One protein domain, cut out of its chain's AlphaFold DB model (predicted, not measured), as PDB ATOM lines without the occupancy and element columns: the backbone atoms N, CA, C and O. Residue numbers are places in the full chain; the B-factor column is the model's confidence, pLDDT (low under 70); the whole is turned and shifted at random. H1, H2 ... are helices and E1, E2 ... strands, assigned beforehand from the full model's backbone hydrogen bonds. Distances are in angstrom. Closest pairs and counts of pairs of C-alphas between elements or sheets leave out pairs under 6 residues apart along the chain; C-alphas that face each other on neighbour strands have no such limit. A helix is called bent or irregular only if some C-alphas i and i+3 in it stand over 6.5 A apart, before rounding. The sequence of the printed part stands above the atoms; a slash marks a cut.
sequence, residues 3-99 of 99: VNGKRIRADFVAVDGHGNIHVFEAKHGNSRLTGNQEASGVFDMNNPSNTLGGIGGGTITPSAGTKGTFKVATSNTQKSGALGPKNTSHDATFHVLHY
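This is residues 3 to 99 of the 99 residues of an uncharacterized protein of Escherichia coli (UniProt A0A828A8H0). Little of this domain is regular structure: a strongly twisted sheet of four strands, E1 E2 E4 E3, with one long stretch with no named element, residues 39 to 65, short helix H2 grazing the sheet and short helix H1 off it. The 97 printed residues, 38 in named elements, run E1, E2, H1, E3, H2, E4, of mixed class. The sheet, E1 E2 E4 E3, is mixed; the whole is compact, radius of gyration of the C-alphas 13.3 A, spanning 36 by 32 by 22 A.

Start at E1, residues 12 to 15, a hairpin with E2, residues 21 to 27; N 14 and O 22 are 2.9 A apart. E4, residues 89 to 98, is parallel to E2 (N 23 to O 93, 2.9 A) and antiparallel to E3, residues 66 to 71 (N 92 to O 68, 2.8 A). H1, residues 35 to 38, is not on the sheet. Irregular H2, residues 77 to 83, with C-alphas 79 and 82 8.3 A apart, only grazes it with residues 82 to 83; 1 of 3 O i to N i+4 and 2 of 4 O i to N i+3 pairs are within hydrogen-bond range.

Find E1 at C-alpha 12, (-52.796, 8.249, -9.794); E4, 26.9 A long, bends by 51 degrees at residue 92 and ends at C-alpha 98, (-48.680, 20.290, -15.776).

The printed part has no cut; H1 to E3 is a long link, and residues 53 to 56 are under pLDDT 70.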
ATOM      1  N   VAL A   3     -39.671   1.822 -10.678       98.19
ATOM      2  CA  VAL A   3     -39.434   2.097 -12.106       98.19
ATOM      3  C   VAL A   3     -37.947   2.346 -12.278       98.19
ATOM      4  O   VAL A   3     -37.391   3.138 -11.519       98.19
ATOM      5  N   ASN A   4     -37.282   1.622 -13.181       97.62
ATOM      6  CA  ASN A   4     -35.831   1.733 -13.401       97.62
ATOM      7  C   ASN A   4     -35.015   1.728 -12.087       97.62
ATOM      8  O   ASN A   4     -34.117   2.531 -11.852       97.62
ATOM      9  N   GLY A   5     -35.395   0.842 -11.158       97.12
ATOM     10  CA  GLY A   5     -34.764   0.706  -9.839       97.12
ATOM     11  C   GLY A   5     -35.164   1.757  -8.790       97.12
ATOM     12  O   GLY A   5     -34.904   1.544  -7.603       97.12
ATOM     13  N   LYS A   6     -35.848   2.843  -9.162       98.38
ATOM     14  CA  LYS A   6     -36.256   3.932  -8.256       98.38
ATOM     15  C   LYS A   6     -37.630   3.682  -7.650       98.38
ATOM     16  O   LYS A   6     -38.544   3.215  -8.325       98.38
ATOM     17  N   ARG A   7     -37.799   3.983  -6.355       97.50
ATOM     18  CA  ARG A   7     -39.109   3.900  -5.683       97.50
ATOM     19  C   ARG A   7     -39.887   5.185  -5.927       97.50
ATOM     20  O   ARG A   7     -39.432   6.257  -5.543       97.50
ATOM     21  N   ILE A   8     -41.075   5.036  -6.501       96.56
ATOM     22  CA  ILE A   8     -41.962   6.146  -6.853       96.56
ATOM     23  C   ILE A   8     -43.365   5.819  -6.347       96.56
ATOM     24  O   ILE A   8     -43.811   4.664  -6.409       96.56
ATOM     25  N   ARG A   9     -44.057   6.827  -5.821       93.56
ATOM     26  CA  ARG A   9     -45.503   6.800  -5.608       93.56
ATOM     27  C   ARG A   9     -46.095   7.689  -6.692       93.56
ATOM     28  O   ARG A   9     -45.739   8.854  -6.726       93.56
ATOM     29  N   ALA A  10     -46.893   7.108  -7.579       93.25
ATOM     30  CA  ALA A  10     -47.651   7.892  -8.544       93.25
ATOM     31  C   ALA A  10     -48.770   8.645  -7.822       93.25
ATOM     32  O   ALA A  10     -49.249   8.158  -6.788       93.25
ATOM     33  N   ASP A  11     -49.196   9.771  -8.382       94.31
ATOM     34  CA  ASP A  11     -50.366  10.492  -7.884       94.31
ATOM     35  C   ASP A  11     -51.642   9.717  -8.207       94.31
ATOM     36  O   ASP A  11     -52.481   9.512  -7.330       94.31
ATOM     37  N   PHE A  12     -51.745   9.190  -9.430       91.69
ATOM     38  CA  PHE A  12     -52.796   8.249  -9.794       91.69
ATOM     39  C   PHE A  12     -52.395   7.335 -10.955       91.69
ATOM     40  O   PHE A  12     -51.422   7.563 -11.678       91.69
ATOM     41  N   VAL A  13     -53.153   6.249 -11.092       94.00
ATOM     42  CA  VAL A  13     -52.993   5.227 -12.125       94.00
ATOM     43  C   VAL A  13     -54.364   4.977 -12.736       94.00
ATOM     44  O   VAL A  13     -55.342   4.846 -12.001       94.00
ATOM     45  N   ALA A  14     -54.430   4.911 -14.060       93.31
ATOM     46  CA  ALA A  14     -55.644   4.607 -14.805       93.31
ATOM     47  C   ALA A  14     -55.412   3.422 -15.744       93.31
ATOM     48  O   ALA A  14     -54.277   3.122 -16.117       93.31
ATOM     49  N   VAL A  15     -56.503   2.768 -16.125       94.06
ATOM     50  CA  VAL A  15     -56.522   1.733 -17.158       94.06
ATOM     51  C   VAL A  15     -57.493   2.202 -18.232       94.06
ATOM     52  O   VAL A  15     -58.616   2.584 -17.901       94.06
ATOM     53  N   ASP A  16     -57.048   2.249 -19.485       92.50
ATOM     54  CA  ASP A  16     -57.905   2.657 -20.601       92.50
ATOM     55  C   ASP A  16     -58.872   1.533 -21.030       92.50
ATOM     56  O   ASP A  16     -58.834   0.410 -20.521       92.50
ATOM     57  N   GLY A  17     -59.753   1.823 -21.994       93.38
ATOM     58  CA  GLY A  17     -60.719   0.845 -22.518       93.38
ATOM     59  C   GLY A  17     -60.092  -0.358 -23.239       93.38
ATOM     60  O   GLY A  17     -60.799  -1.316 -23.541       93.38
ATOM     61  N   HIS A  18     -58.784  -0.324 -23.502       94.25
ATOM     62  CA  HIS A  18     -58.013  -1.401 -24.121       94.25
ATOM     63  C   HIS A  18     -57.159  -2.177 -23.106       94.25
ATOM     64  O   HIS A  18     -56.473  -3.124 -23.488       94.25
ATOM     65  N   GLY A  19     -57.200  -1.807 -21.822       93.38
ATOM     66  CA  GLY A  19     -56.408  -2.437 -20.770       93.38
ATOM     67  C   GLY A  19     -54.994  -1.869 -20.611       93.38
ATOM     68  O   GLY A  19     -54.225  -2.405 -19.813       93.38
ATOM     69  N   ASN A  20     -54.632  -0.796 -21.322       95.62
ATOM     70  CA  ASN A  20     -53.322  -0.168 -21.165       95.62
ATOM     71  C   ASN A  20     -53.261   0.601 -19.848       95.62
ATOM     72  O   ASN A  20     -54.174   1.355 -19.503       95.62
ATOM     73  N   ILE A  21     -52.154   0.442 -19.122       97.06
ATOM     74  CA  ILE A  21     -51.938   1.149 -17.862       97.06
ATOM     75  C   ILE A  21     -51.285   2.505 -18.133       97.06
ATOM     76  O   ILE A  21     -50.247   2.607 -18.790       97.06
ATOM     77  N   HIS A  22     -51.870   3.544 -17.552       97.38
ATOM     78  CA  HIS A  22     -51.364   4.908 -17.574       97.38
ATOM     79  C   HIS A  22     -51.016   5.351 -16.157       97.38
ATOM     80  O   HIS A  22     -51.821   5.214 -15.234       97.38
ATOM     81  N   VAL A  23     -49.814   5.889 -15.973       97.56
ATOM     82  CA  VAL A  23     -49.309   6.345 -14.677       97.56
ATOM     83  C   VAL A  23     -49.055   7.839 -14.741       97.56
ATOM     84  O   VAL A  23     -48.300   8.295 -15.595       97.56
ATOM     85  N   PHE A  24     -49.647   8.594 -13.820       96.12
ATOM     86  CA  PHE A  24     -49.624  10.050 -13.858       96.12
ATOM     87  C   PHE A  24     -48.895  10.637 -12.654       96.12
ATOM     88  O   PHE A  24     -49.098  10.219 -11.510       96.12
ATOM     89  N   GLU A  25     -48.077  11.641 -12.944       96.75
ATOM     90  CA  GLU A  25     -47.536  12.586 -11.978       96.75
ATOM     91  C   GLU A  25     -48.060  13.980 -12.322       96.75
ATOM     92  O   GLU A  25     -47.888  14.444 -13.450       96.75
ATOM     93  N   ALA A  26     -48.683  14.655 -11.364       94.25
ATOM     94  CA  ALA A  26     -49.236  15.984 -11.562       94.25
ATOM     95  C   ALA A  26     -48.332  17.034 -10.899       94.25
ATOM     96  O   ALA A  26     -48.021  16.953  -9.712       94.25
ATOM     97  N   LYS A  27     -47.912  18.049 -11.655       93.00
ATOM     98  CA  LYS A  27     -47.035  19.126 -11.182       93.00
ATOM     99  C   LYS A  27     -47.689  20.483 -11.388       93.00
ATOM    100  O   LYS A  27     -48.177  20.768 -12.474       93.00
ATOM    101  N   HIS A  28     -47.644  21.305 -10.343       91.94
ATOM    102  CA  HIS A  28     -48.214  22.646 -10.359       91.94
ATOM    103  C   HIS A  28     -47.142  23.730 -10.546       91.94
ATOM    104  O   HIS A  28     -46.180  23.773  -9.773       91.94
ATOM    105  N   GLY A  29     -47.310  24.632 -11.510       86.81
ATOM    106  CA  GLY A  29     -46.445  25.785 -11.746       86.81
ATOM    107  C   GLY A  29     -44.968  25.396 -11.820       86.81
ATOM    108  O   GLY A  29     -44.571  24.516 -12.578       86.81
ATOM    109  N   ASN A  30     -44.132  25.995 -10.975       89.75
ATOM    110  CA  ASN A  30     -42.690  25.716 -10.945       89.75
ATOM    111  C   ASN A  30     -42.311  24.440 -10.157       89.75
ATOM    112  O   ASN A  30     -41.137  24.233  -9.839       89.75
ATOM    113  N   SER A  31     -43.284  23.591  -9.799       93.25
ATOM    114  CA  SER A  31     -43.026  22.343  -9.071       93.25
ATOM    115  C   SER A  31     -42.173  21.386  -9.891       93.25
ATOM    116  O   SER A  31     -42.405  21.156 -11.075       93.25
ATOM    117  N   ARG A  32     -41.200  20.773  -9.220       94.88
ATOM    118  CA  ARG A  32     -40.232  19.872  -9.844       94.88
ATOM    119  C   ARG A  32     -40.593  18.408  -9.609       94.88
ATOM    120  O   ARG A  32     -41.331  18.060  -8.680       94.88
ATOM    121  N   LEU A  33     -40.020  17.535 -10.432       96.38
ATOM    122  CA  LEU A  33     -39.925  16.115 -10.112       96.38
ATOM    123  C   LEU A  33     -39.115  15.928  -8.822       96.38
ATOM    124  O   LEU A  33     -38.173  16.665  -8.536       96.38
ATOM    125  N   THR A  34     -39.476  14.917  -8.039       96.44
ATOM    126  CA  THR A  34     -38.601  14.422  -6.972       96.44
ATOM    127  C   THR A  34     -37.379  13.742  -7.588       96.44
ATOM    128  O   THR A  34     -37.453  13.221  -8.702       96.44
ATOM    129  N   GLY A  35     -36.272  13.641  -6.845       98.00
ATOM    130  CA  GLY A  35     -35.047  13.019  -7.370       98.00
ATOM    131  C   GLY A  35     -35.239  11.580  -7.873       98.00
ATOM    132  O   GLY A  35     -34.609  11.177  -8.842       98.00
ATOM    133  N   ASN A  36     -36.156  10.803  -7.282       98.25
ATOM    134  CA  ASN A  36     -36.469   9.455  -7.774       98.25
ATOM    135  C   ASN A  36     -37.332   9.452  -9.041       98.25
ATOM    136  O   ASN A  36     -37.212   8.518  -9.831       98.25
ATOM    137  N   GLN A  37     -38.211  10.442  -9.215       97.94
ATOM    138  CA  GLN A  37     -38.997  10.600 -10.442       97.94
ATOM    139  C   GLN A  37     -38.079  11.004 -11.595       97.94
ATOM    140  O   GLN A  37     -38.086  10.341 -12.627       97.94
ATOM    141  N   GLU A  38     -37.213  11.994 -11.380       97.69
ATOM    142  CA  GLU A  38     -36.212  12.423 -12.360       97.69
ATOM    143  C   GLU A  38     -35.251  11.279 -12.715       97.69
ATOM    144  O   GLU A  38     -35.151  10.880 -13.872       97.69
ATOM    145  N   ALA A  39     -34.645  10.635 -11.712       98.12
ATOM    146  CA  ALA A  39     -33.701   9.538 -11.932       98.12
ATOM    147  C   ALA A  39     -34.337   8.247 -12.483       98.12
ATOM    148  O   ALA A  39     -33.619   7.281 -12.741       98.12
ATOM    149  N   SER A  40     -35.666   8.184 -12.608       98.00
ATOM    150  CA  SER A  40     -36.331   7.076 -13.300       98.00
ATOM    151  C   SER A  40     -36.385   7.269 -14.811       98.00
ATOM    152  O   SER A  40     -36.502   6.278 -15.525       98.00
ATOM    153  N   GLY A  41     -36.285   8.513 -15.291       97.81
ATOM    154  CA  GLY A  41     -36.246   8.848 -16.714       97.81
ATOM    155  C   GLY A  41     -37.554   8.641 -17.482       97.81
ATOM    156  O   GLY A  41     -37.537   8.742 -18.701       97.81
ATOM    157  N   VAL A  42     -38.673   8.334 -16.813       97.94
ATOM    158  CA  VAL A  42     -39.972   8.103 -17.484       97.94
ATOM    159  C   VAL A  42     -40.942   9.283 -17.384       97.94
ATOM    160  O   VAL A  42     -42.000   9.260 -18.000       97.94
ATOM    161  N   PHE A  43     -40.618  10.300 -16.585       97.56
ATOM    162  CA  PHE A  43     -41.439  11.499 -16.428       97.56
ATOM    163  C   PHE A  43     -40.749  12.669 -17.125       97.56
ATOM    164  O   PHE A  43     -39.707  13.127 -16.659       97.56
ATOM    165  N   ASP A  44     -41.328  13.141 -18.227       95.12
ATOM    166  CA  ASP A  44     -40.791  14.254 -19.010       95.12
ATOM    167  C   ASP A  44     -41.547  15.555 -18.706       95.12
ATOM    168  O   ASP A  44     -42.696  15.739 -19.100       95.12
ATOM    169  N   MET A  45     -40.889  16.468 -17.986       93.12
ATOM    170  CA  MET A  45     -41.439  17.795 -17.680       93.12
ATOM    171  C   MET A  45     -41.496  18.719 -18.900       93.12
ATOM    172  O   MET A  45     -42.234  19.700 -18.868       93.12
ATOM    173  N   ASN A  46     -40.722  18.439 -19.953       92.56
ATOM    174  CA  ASN A  46     -40.688  19.262 -21.162       92.56
ATOM    175  C   ASN A  46     -41.793  18.878 -22.153       92.56
ATOM    176  O   ASN A  46     -42.062  19.632 -23.085       92.56
ATOM    177  N   ASN A  47     -42.426  17.721 -21.952       93.06
ATOM    178  CA  ASN A  47     -43.477  17.201 -22.815       93.06
ATOM    179  C   ASN A  47     -44.688  16.709 -21.994       93.06
ATOM    180  O   ASN A  47     -45.000  15.513 -21.987       93.06
ATOM    181  N   PRO A  48     -45.366  17.606 -21.250       93.75
ATOM    182  CA  PRO A  48     -46.544  17.235 -20.477       93.75
ATOM    183  C   PRO A  48     -47.664  16.722 -21.390       93.75
ATOM    184  O   PRO A  48     -47.845  17.167 -22.520       93.75
ATOM    185  N   SER A  49     -48.442  15.764 -20.888       94.69
ATOM    186  CA  SER A  49     -49.455  15.063 -21.678       94.69
ATOM    187  C   SER A  49     -50.803  15.782 -21.755       94.69
ATOM    188  O   SER A  49     -51.634  15.374 -22.558       94.69
ATOM    189  N   ASN A  50     -51.071  16.817 -20.957       92.38
ATOM    190  CA  ASN A  50     -52.323  17.578 -21.033       92.38
ATOM    191  C   ASN A  50     -52.233  18.761 -22.005       92.38
ATOM    192  O   ASN A  50     -51.240  19.481 -22.032       92.38
ATOM    193  N   THR A  51     -53.307  19.002 -22.763       82.62
ATOM    194  CA  THR A  51     -53.365  20.083 -23.766       82.62
ATOM    195  C   THR A  51     -53.544  21.489 -23.186       82.62
ATOM    196  O   THR A  51     -53.303  22.462 -23.893       82.62
ATOM    197  N   LEU A  52     -54.003  21.626 -21.935       78.31
ATOM    198  CA  LEU A  52     -54.201  22.919 -21.270       78.31
ATOM    199  C   LEU A  52     -53.283  23.034 -20.049       78.31
ATOM    200  O   LEU A  52     -53.560  22.436 -19.008       78.31
ATOM    201  N   GLY A  53     -52.199  23.803 -20.181       67.44
ATOM    202  CA  GLY A  53     -51.285  24.127 -19.080       67.44
ATOM    203  C   GLY A  53     -51.792  25.274 -18.192       67.44
ATOM    204  O   GLY A  53     -52.557  26.124 -18.643       67.44
ATOM    205  N   GLY A  54     -51.368  25.302 -16.925       68.00
ATOM    206  CA  GLY A  54     -51.547  26.428 -15.986       68.00
ATOM    207  C   GLY A  54     -52.900  26.564 -15.265       68.00
ATOM    208  O   GLY A  54     -52.998  27.323 -14.306       68.00
ATOM    209  N   ILE A  55     -53.945  25.865 -15.715       68.62
ATOM    210  CA  ILE A  55     -55.264  25.813 -15.040       68.62
ATOM    211  C   ILE A  55     -55.707  24.384 -14.705       68.62
ATOM    212  O   ILE A  55     -56.646  24.193 -13.937       68.62
ATOM    213  N   GLY A  56     -55.004  23.384 -15.244       62.78
ATOM    214  CA  GLY A  56     -55.323  21.968 -15.091       62.78
ATOM    215  C   GLY A  56     -56.517  21.542 -15.945       62.78
ATOM    216  O   GLY A  56     -57.570  22.171 -15.943       62.78
ATOM    217  N   GLY A  57     -56.352  20.448 -16.691       71.81
ATOM    218  CA  GLY A  57     -57.406  19.862 -17.522       71.81
ATOM    219  C   GLY A  57     -57.028  19.740 -18.997       71.81
ATOM    220  O   GLY A  57     -55.852  19.717 -19.360       71.81
ATOM    221  N   GLY A  58     -58.047  19.639 -19.849       82.06
ATOM    222  CA  GLY A  58     -57.893  19.349 -21.274       82.06
ATOM    223  C   GLY A  58     -57.846  17.852 -21.579       82.06
ATOM    224  O   GLY A  58     -58.133  17.008 -20.729       82.06
ATOM    225  N   THR A  59     -57.501  17.530 -22.822       88.44
ATOM    226  CA  THR A  59     -57.379  16.146 -23.280       88.44
ATOM    227  C   THR A  59     -55.997  15.618 -22.918       88.44
ATOM    228  O   THR A  59     -54.998  16.331 -23.035       88.44
ATOM    229  N   ILE A  60     -55.931  14.363 -22.482       89.50
ATOM    230  CA  ILE A  60     -54.659  13.662 -22.313       89.50
ATOM    231  C   ILE A  60     -54.224  13.175 -23.691       89.50
ATOM    232  O   ILE A  60     -54.943  12.407 -24.322       89.50
ATOM    233  N   THR A  61     -53.049  13.609 -24.135       91.88
ATOM    234  CA  THR A  61     -52.373  13.189 -25.363       91.88
ATOM    235  C   THR A  61     -51.407  12.053 -25.022       91.88
ATOM    236  O   THR A  61     -50.291  12.315 -24.562       91.88
ATOM    237  N   PRO A  62     -51.778  10.772 -25.220       89.69
ATOM    238  CA  PRO A  62     -50.975   9.666 -24.707       89.69
ATOM    239  C   PRO A  62     -49.618   9.533 -25.405       89.69
ATOM    240  O   PRO A  62     -48.675   9.027 -24.806       89.69
ATOM    241  N   SER A  63     -49.500  10.026 -26.644       92.56
ATOM    242  CA  SER A  63     -48.253  10.031 -27.417       92.56
ATOM    243  C   SER A  63     -47.158  10.925 -26.830       92.56
ATOM    244  O   SER A  63     -46.005  10.775 -27.215       92.56
ATOM    245  N   ALA A  64     -47.497  11.841 -25.916       94.62
ATOM    246  CA  ALA A  64     -46.518  12.624 -25.162       94.62
ATOM    247  C   ALA A  64     -45.959  11.863 -23.944       94.62
ATOM    248  O   ALA A  64     -44.964  12.271 -23.355       94.62
ATOM    249  N   GLY A  65     -46.594  10.754 -23.555       96.50
ATOM    250  CA  GLY A  65     -46.120   9.916 -22.464       96.50
ATOM    251  C   GLY A  65     -44.936   9.039 -22.864       96.50
ATOM    252  O   GLY A  65     -44.734   8.699 -24.029       96.50
ATOM    253  N   THR A  66     -44.163   8.619 -21.867       98.38
ATOM    254  CA  THR A  66     -43.028   7.711 -22.059       98.38
ATOM    255  C   THR A  66     -43.448   6.282 -21.745       98.38
ATOM    256  O   THR A  66     -44.003   6.017 -20.682       98.38
ATOM    257  N   LYS A  67     -43.184   5.332 -22.645       97.81
ATOM    258  CA  LYS A  67     -43.433   3.908 -22.377       97.81
ATOM    259  C   LYS A  67     -42.371   3.338 -21.439       97.81
ATOM    260  O   LYS A  67     -41.191   3.657 -21.563       97.81
ATOM    261  N   GLY A  68     -42.773   2.445 -20.543       97.94
ATOM    262  CA  GLY A  68     -41.845   1.704 -19.696       97.94
ATOM    263  C   GLY A  68     -42.539   0.627 -18.875       97.94
ATOM    264  O   GLY A  68     -43.714   0.333 -19.076       97.94
ATOM    265  N   THR A  69     -41.821   0.082 -17.898       98.44
ATOM    266  CA  THR A  69     -42.328  -0.982 -17.025       98.44
ATOM    267  C   THR A  69     -42.165  -0.574 -15.564       98.44
ATOM    268  O   THR A  69     -41.128  -0.035 -15.163       98.44
ATOM    269  N   PHE A  70     -43.157  -0.876 -14.727       98.12
ATOM    270  CA  PHE A  70     -43.029  -0.756 -13.277       98.12
ATOM    271  C   PHE A  70     -43.279  -2.081 -12.567       98.12
ATOM    272  O   PHE A  70     -44.009  -2.943 -13.040       98.12
ATOM    273  N   LYS A  71     -42.703  -2.218 -11.368       98.12
ATOM    274  CA  LYS A  71     -43.003  -3.307 -10.430       98.12
ATOM    275  C   LYS A  71     -43.801  -2.803  -9.236       98.12
ATOM    276  O   LYS A  71     -43.473  -1.761  -8.648       98.12
ATOM    277  N   VAL A  72     -44.813  -3.551  -8.808       97.00
ATOM    278  CA  VAL A  72     -45.512  -3.292  -7.543       97.00
ATOM    279  C   VAL A  72     -44.506  -3.422  -6.394       97.00
ATOM    280  O   VAL A  72     -43.829  -4.433  -6.238       97.00
ATOM    281  N   ALA A  73     -44.369  -2.373  -5.581       96.25
ATOM    282  CA  ALA A  73     -43.312  -2.271  -4.563       96.25
ATOM    283  C   ALA A  73     -43.839  -2.301  -3.119       96.25
ATOM    284  O   ALA A  73     -43.106  -1.972  -2.182       96.25
ATOM    285  N   THR A  74     -45.109  -2.651  -2.941       94.38
ATOM    286  CA  THR A  74     -45.800  -2.709  -1.650       94.38
ATOM    287  C   THR A  74     -46.385  -4.099  -1.443       94.38
ATOM    288  O   THR A  74     -46.827  -4.709  -2.409       94.38
ATOM    289  N   SER A  75     -46.385  -4.581  -0.199       95.12
ATOM    290  CA  SER A  75     -47.121  -5.792   0.198       95.12
ATOM    291  C   SER A  75     -48.549  -5.482   0.668       95.12
ATOM    292  O   SER A  75     -49.293  -6.399   0.987       95.12
ATOM    293  N   ASN A  76     -48.935  -4.202   0.749       93.56
ATOM    294  CA  ASN A  76     -50.292  -3.806   1.123       93.56
ATOM    295  C   ASN A  76     -51.245  -4.034  -0.062       93.56
ATOM    296  O   ASN A  76     -51.280  -3.226  -0.992       93.56
ATOM    297  N   THR A  77     -52.015  -5.118   0.012       89.81
ATOM    298  CA  THR A  77     -52.948  -5.568  -1.028       89.81
ATOM    299  C   THR A  77     -54.164  -4.660  -1.193       89.81
ATOM    300  O   THR A  77     -54.686  -4.570  -2.297       89.81
ATOM    301  N   GLN A  78     -54.565  -3.903  -0.164       90.00
ATOM    302  CA  GLN A  78     -55.624  -2.892  -0.304       90.00
ATOM    303  C   GLN A  78     -55.198  -1.768  -1.260       90.00
ATOM    304  O   GLN A  78     -56.018  -1.230  -1.993       90.00
ATOM    305  N   LYS A  79     -53.900  -1.432  -1.286       85.31
ATOM    306  CA  LYS A  79     -53.342  -0.399  -2.176       85.31
ATOM    307  C   LYS A  79     -52.954  -0.920  -3.557       85.31
ATOM    308  O   LYS A  79     -52.818  -0.120  -4.475       85.31
ATOM    309  N   SER A  80     -52.701  -2.220  -3.696       88.44
ATOM    310  CA  SER A  80     -52.253  -2.817  -4.958       88.44
ATOM    311  C   SER A  80     -53.284  -3.731  -5.612       88.44
ATOM    312  O   SER A  80     -52.946  -4.340  -6.612       88.44
ATOM    313  N   GLY A  81     -54.514  -3.824  -5.095       85.50
ATOM    314  CA  GLY A  81     -55.510  -4.820  -5.513       85.50
ATOM    315  C   GLY A  81     -55.667  -4.958  -7.031       85.50
ATOM    316  O   GLY A  81     -55.474  -6.046  -7.560       85.50
ATOM    317  N   ALA A  82     -55.896  -3.847  -7.740       85.75
ATOM    318  CA  ALA A  82     -56.032  -3.839  -9.202       85.75
ATOM    319  C   ALA A  82     -54.719  -4.115  -9.967       85.75
ATOM    320  O   ALA A  82     -54.745  -4.464 -11.139       85.75
ATOM    321  N   LEU A  83     -53.565  -3.961  -9.311       91.00
ATOM    322  CA  LEU A  83     -52.229  -4.148  -9.891       91.00
ATOM    323  C   LEU A  83     -51.579  -5.477  -9.462       91.00
ATOM    324  O   LEU A  83     -50.474  -5.794  -9.894       91.00
ATOM    325  N   GLY A  84     -52.225  -6.259  -8.599       93.25
ATOM    326  CA  GLY A  84     -51.691  -7.515  -8.087       93.25
ATOM    327  C   GLY A  84     -50.668  -7.376  -6.943       93.25
ATOM    328  O   GLY A  84     -50.475  -6.298  -6.363       93.25
ATOM    329  N   PRO A  85     -50.046  -8.498  -6.539       95.56
ATOM    330  CA  PRO A  85     -49.154  -8.557  -5.384       95.56
ATOM    331  C   PRO A  85     -47.809  -7.849  -5.615       95.56
ATOM    332  O   PRO A  85     -47.452  -7.424  -6.715       95.56
ATOM    333  N   LYS A  86     -47.016  -7.728  -4.544       96.94
ATOM    334  CA  LYS A  86     -45.642  -7.213  -4.612       96.94
ATOM    335  C   LYS A  86     -44.825  -7.984  -5.656       96.94
ATOM    336  O   LYS A  86     -44.869  -9.205  -5.697       96.94
ATOM    337  N   ASN A  87     -43.996  -7.255  -6.399       96.69
ATOM    338  CA  ASN A  87     -43.137  -7.717  -7.493       96.69
ATOM    339  C   ASN A  87     -43.841  -8.055  -8.814       96.69
ATOM    340  O   ASN A  87     -43.125  -8.304  -9.782       96.69
ATOM    341  N   THR A  88     -45.173  -7.980  -8.904       97.31
ATOM    342  CA  THR A  88     -45.858  -8.006 -10.204       97.31
ATOM    343  C   THR A  88     -45.349  -6.862 -11.080       97.31
ATOM    344  O   THR A  88     -45.243  -5.725 -10.609       97.31
ATOM    345  N   SER A  89     -44.999  -7.181 -12.327       97.94
ATOM    346  CA  SER A  89     -44.557  -6.220 -13.342       97.94
ATOM    347  C   SER A  89     -45.715  -5.841 -14.254       97.94
ATOM    348  O   SER A  89     -46.514  -6.705 -14.600       97.94
ATOM    349  N   HIS A  90     -45.742  -4.584 -14.678       98.12
ATOM    350  CA  HIS A  90     -46.699  -4.056 -15.644       98.12
ATOM    351  C   HIS A  90     -45.996  -3.140 -16.626       98.12
ATOM    352  O   HIS A  90     -45.201  -2.295 -16.201       98.12
ATOM    353  N   ASP A  91     -46.334  -3.275 -17.901       98.31
ATOM    354  CA  ASP A  91     -46.037  -2.249 -18.891       98.31
ATOM    355  C   ASP A  91     -47.031  -1.101 -18.742       98.31
ATOM    356  O   ASP A  91     -48.206  -1.303 -18.426       98.31
ATOM    357  N   ALA A  92     -46.541   0.120 -18.916       98.06
ATOM    358  CA  ALA A  92     -47.326   1.324 -18.737       98.06
ATOM    359  C   ALA A  92     -46.801   2.477 -19.592       98.06
ATOM    360  O   ALA A  92     -45.644   2.498 -20.021       98.06
ATOM    361  N   THR A  93     -47.657   3.477 -19.773       98.44
ATOM    362  CA  THR A  93     -47.257   4.795 -20.266       98.44
ATOM    363  C   THR A  93     -47.238   5.778 -19.099       98.44
ATOM    364  O   THR A  93     -48.198   5.873 -18.333       98.44
ATOM    365  N   PHE A  94     -46.124   6.480 -18.933       98.38
ATOM    366  CA  PHE A  94     -45.888   7.437 -17.862       98.38
ATOM    367  C   PHE A  94     -46.110   8.853 -18.382       98.38
ATOM    368  O   PHE A  94     -45.576   9.236 -19.422       98.38
ATOM    369  N   HIS A  95     -46.902   9.617 -17.645       97.50
ATOM    370  CA  HIS A  95     -47.364  10.938 -18.027       97.50
ATOM    371  C   HIS A  95     -47.000  11.953 -16.953       97.50
ATOM    372  O   HIS A  95     -47.145  11.695 -15.755       97.50
ATOM    373  N   VAL A  96     -46.598  13.136 -17.403       95.75
ATOM    374  CA  VAL A  96     -46.605  14.342 -16.583       95.75
ATOM    375  C   VAL A  96     -47.836  15.150 -16.959       95.75
ATOM    376  O   VAL A  96     -48.084  15.377 -18.142       95.75
ATOM    377  N   LEU A  97     -48.602  15.581 -15.964       94.06
ATOM    378  CA  LEU A  97     -49.633  16.599 -16.126       94.06
ATOM    379  C   LEU A  97     -49.130  17.894 -15.498       94.06
ATOM    380  O   LEU A  97     -48.701  17.884 -14.344       94.06
ATOM    381  N   HIS A  98     -49.179  18.997 -16.237       91.50
ATOM    382  CA  HIS A  98     -48.680  20.290 -15.776       91.50
ATOM    383  C   HIS A  98     -49.807  21.317 -15.702       91.50
ATOM    384  O   HIS A  98     -50.524  21.524 -16.683       91.50
ATOM    385  N   TYR A  99     -49.999  21.920 -14.531       88.06
ATOM    386  CA  TYR A  99     -51.117  22.821 -14.239       88.06
ATOM    387  C   TYR A  99     -50.723  23.977 -13.332       88.06
ATOM    388  O   TYR A  99     -49.571  24.004 -12.864       88.06
TER     389      TYR A  99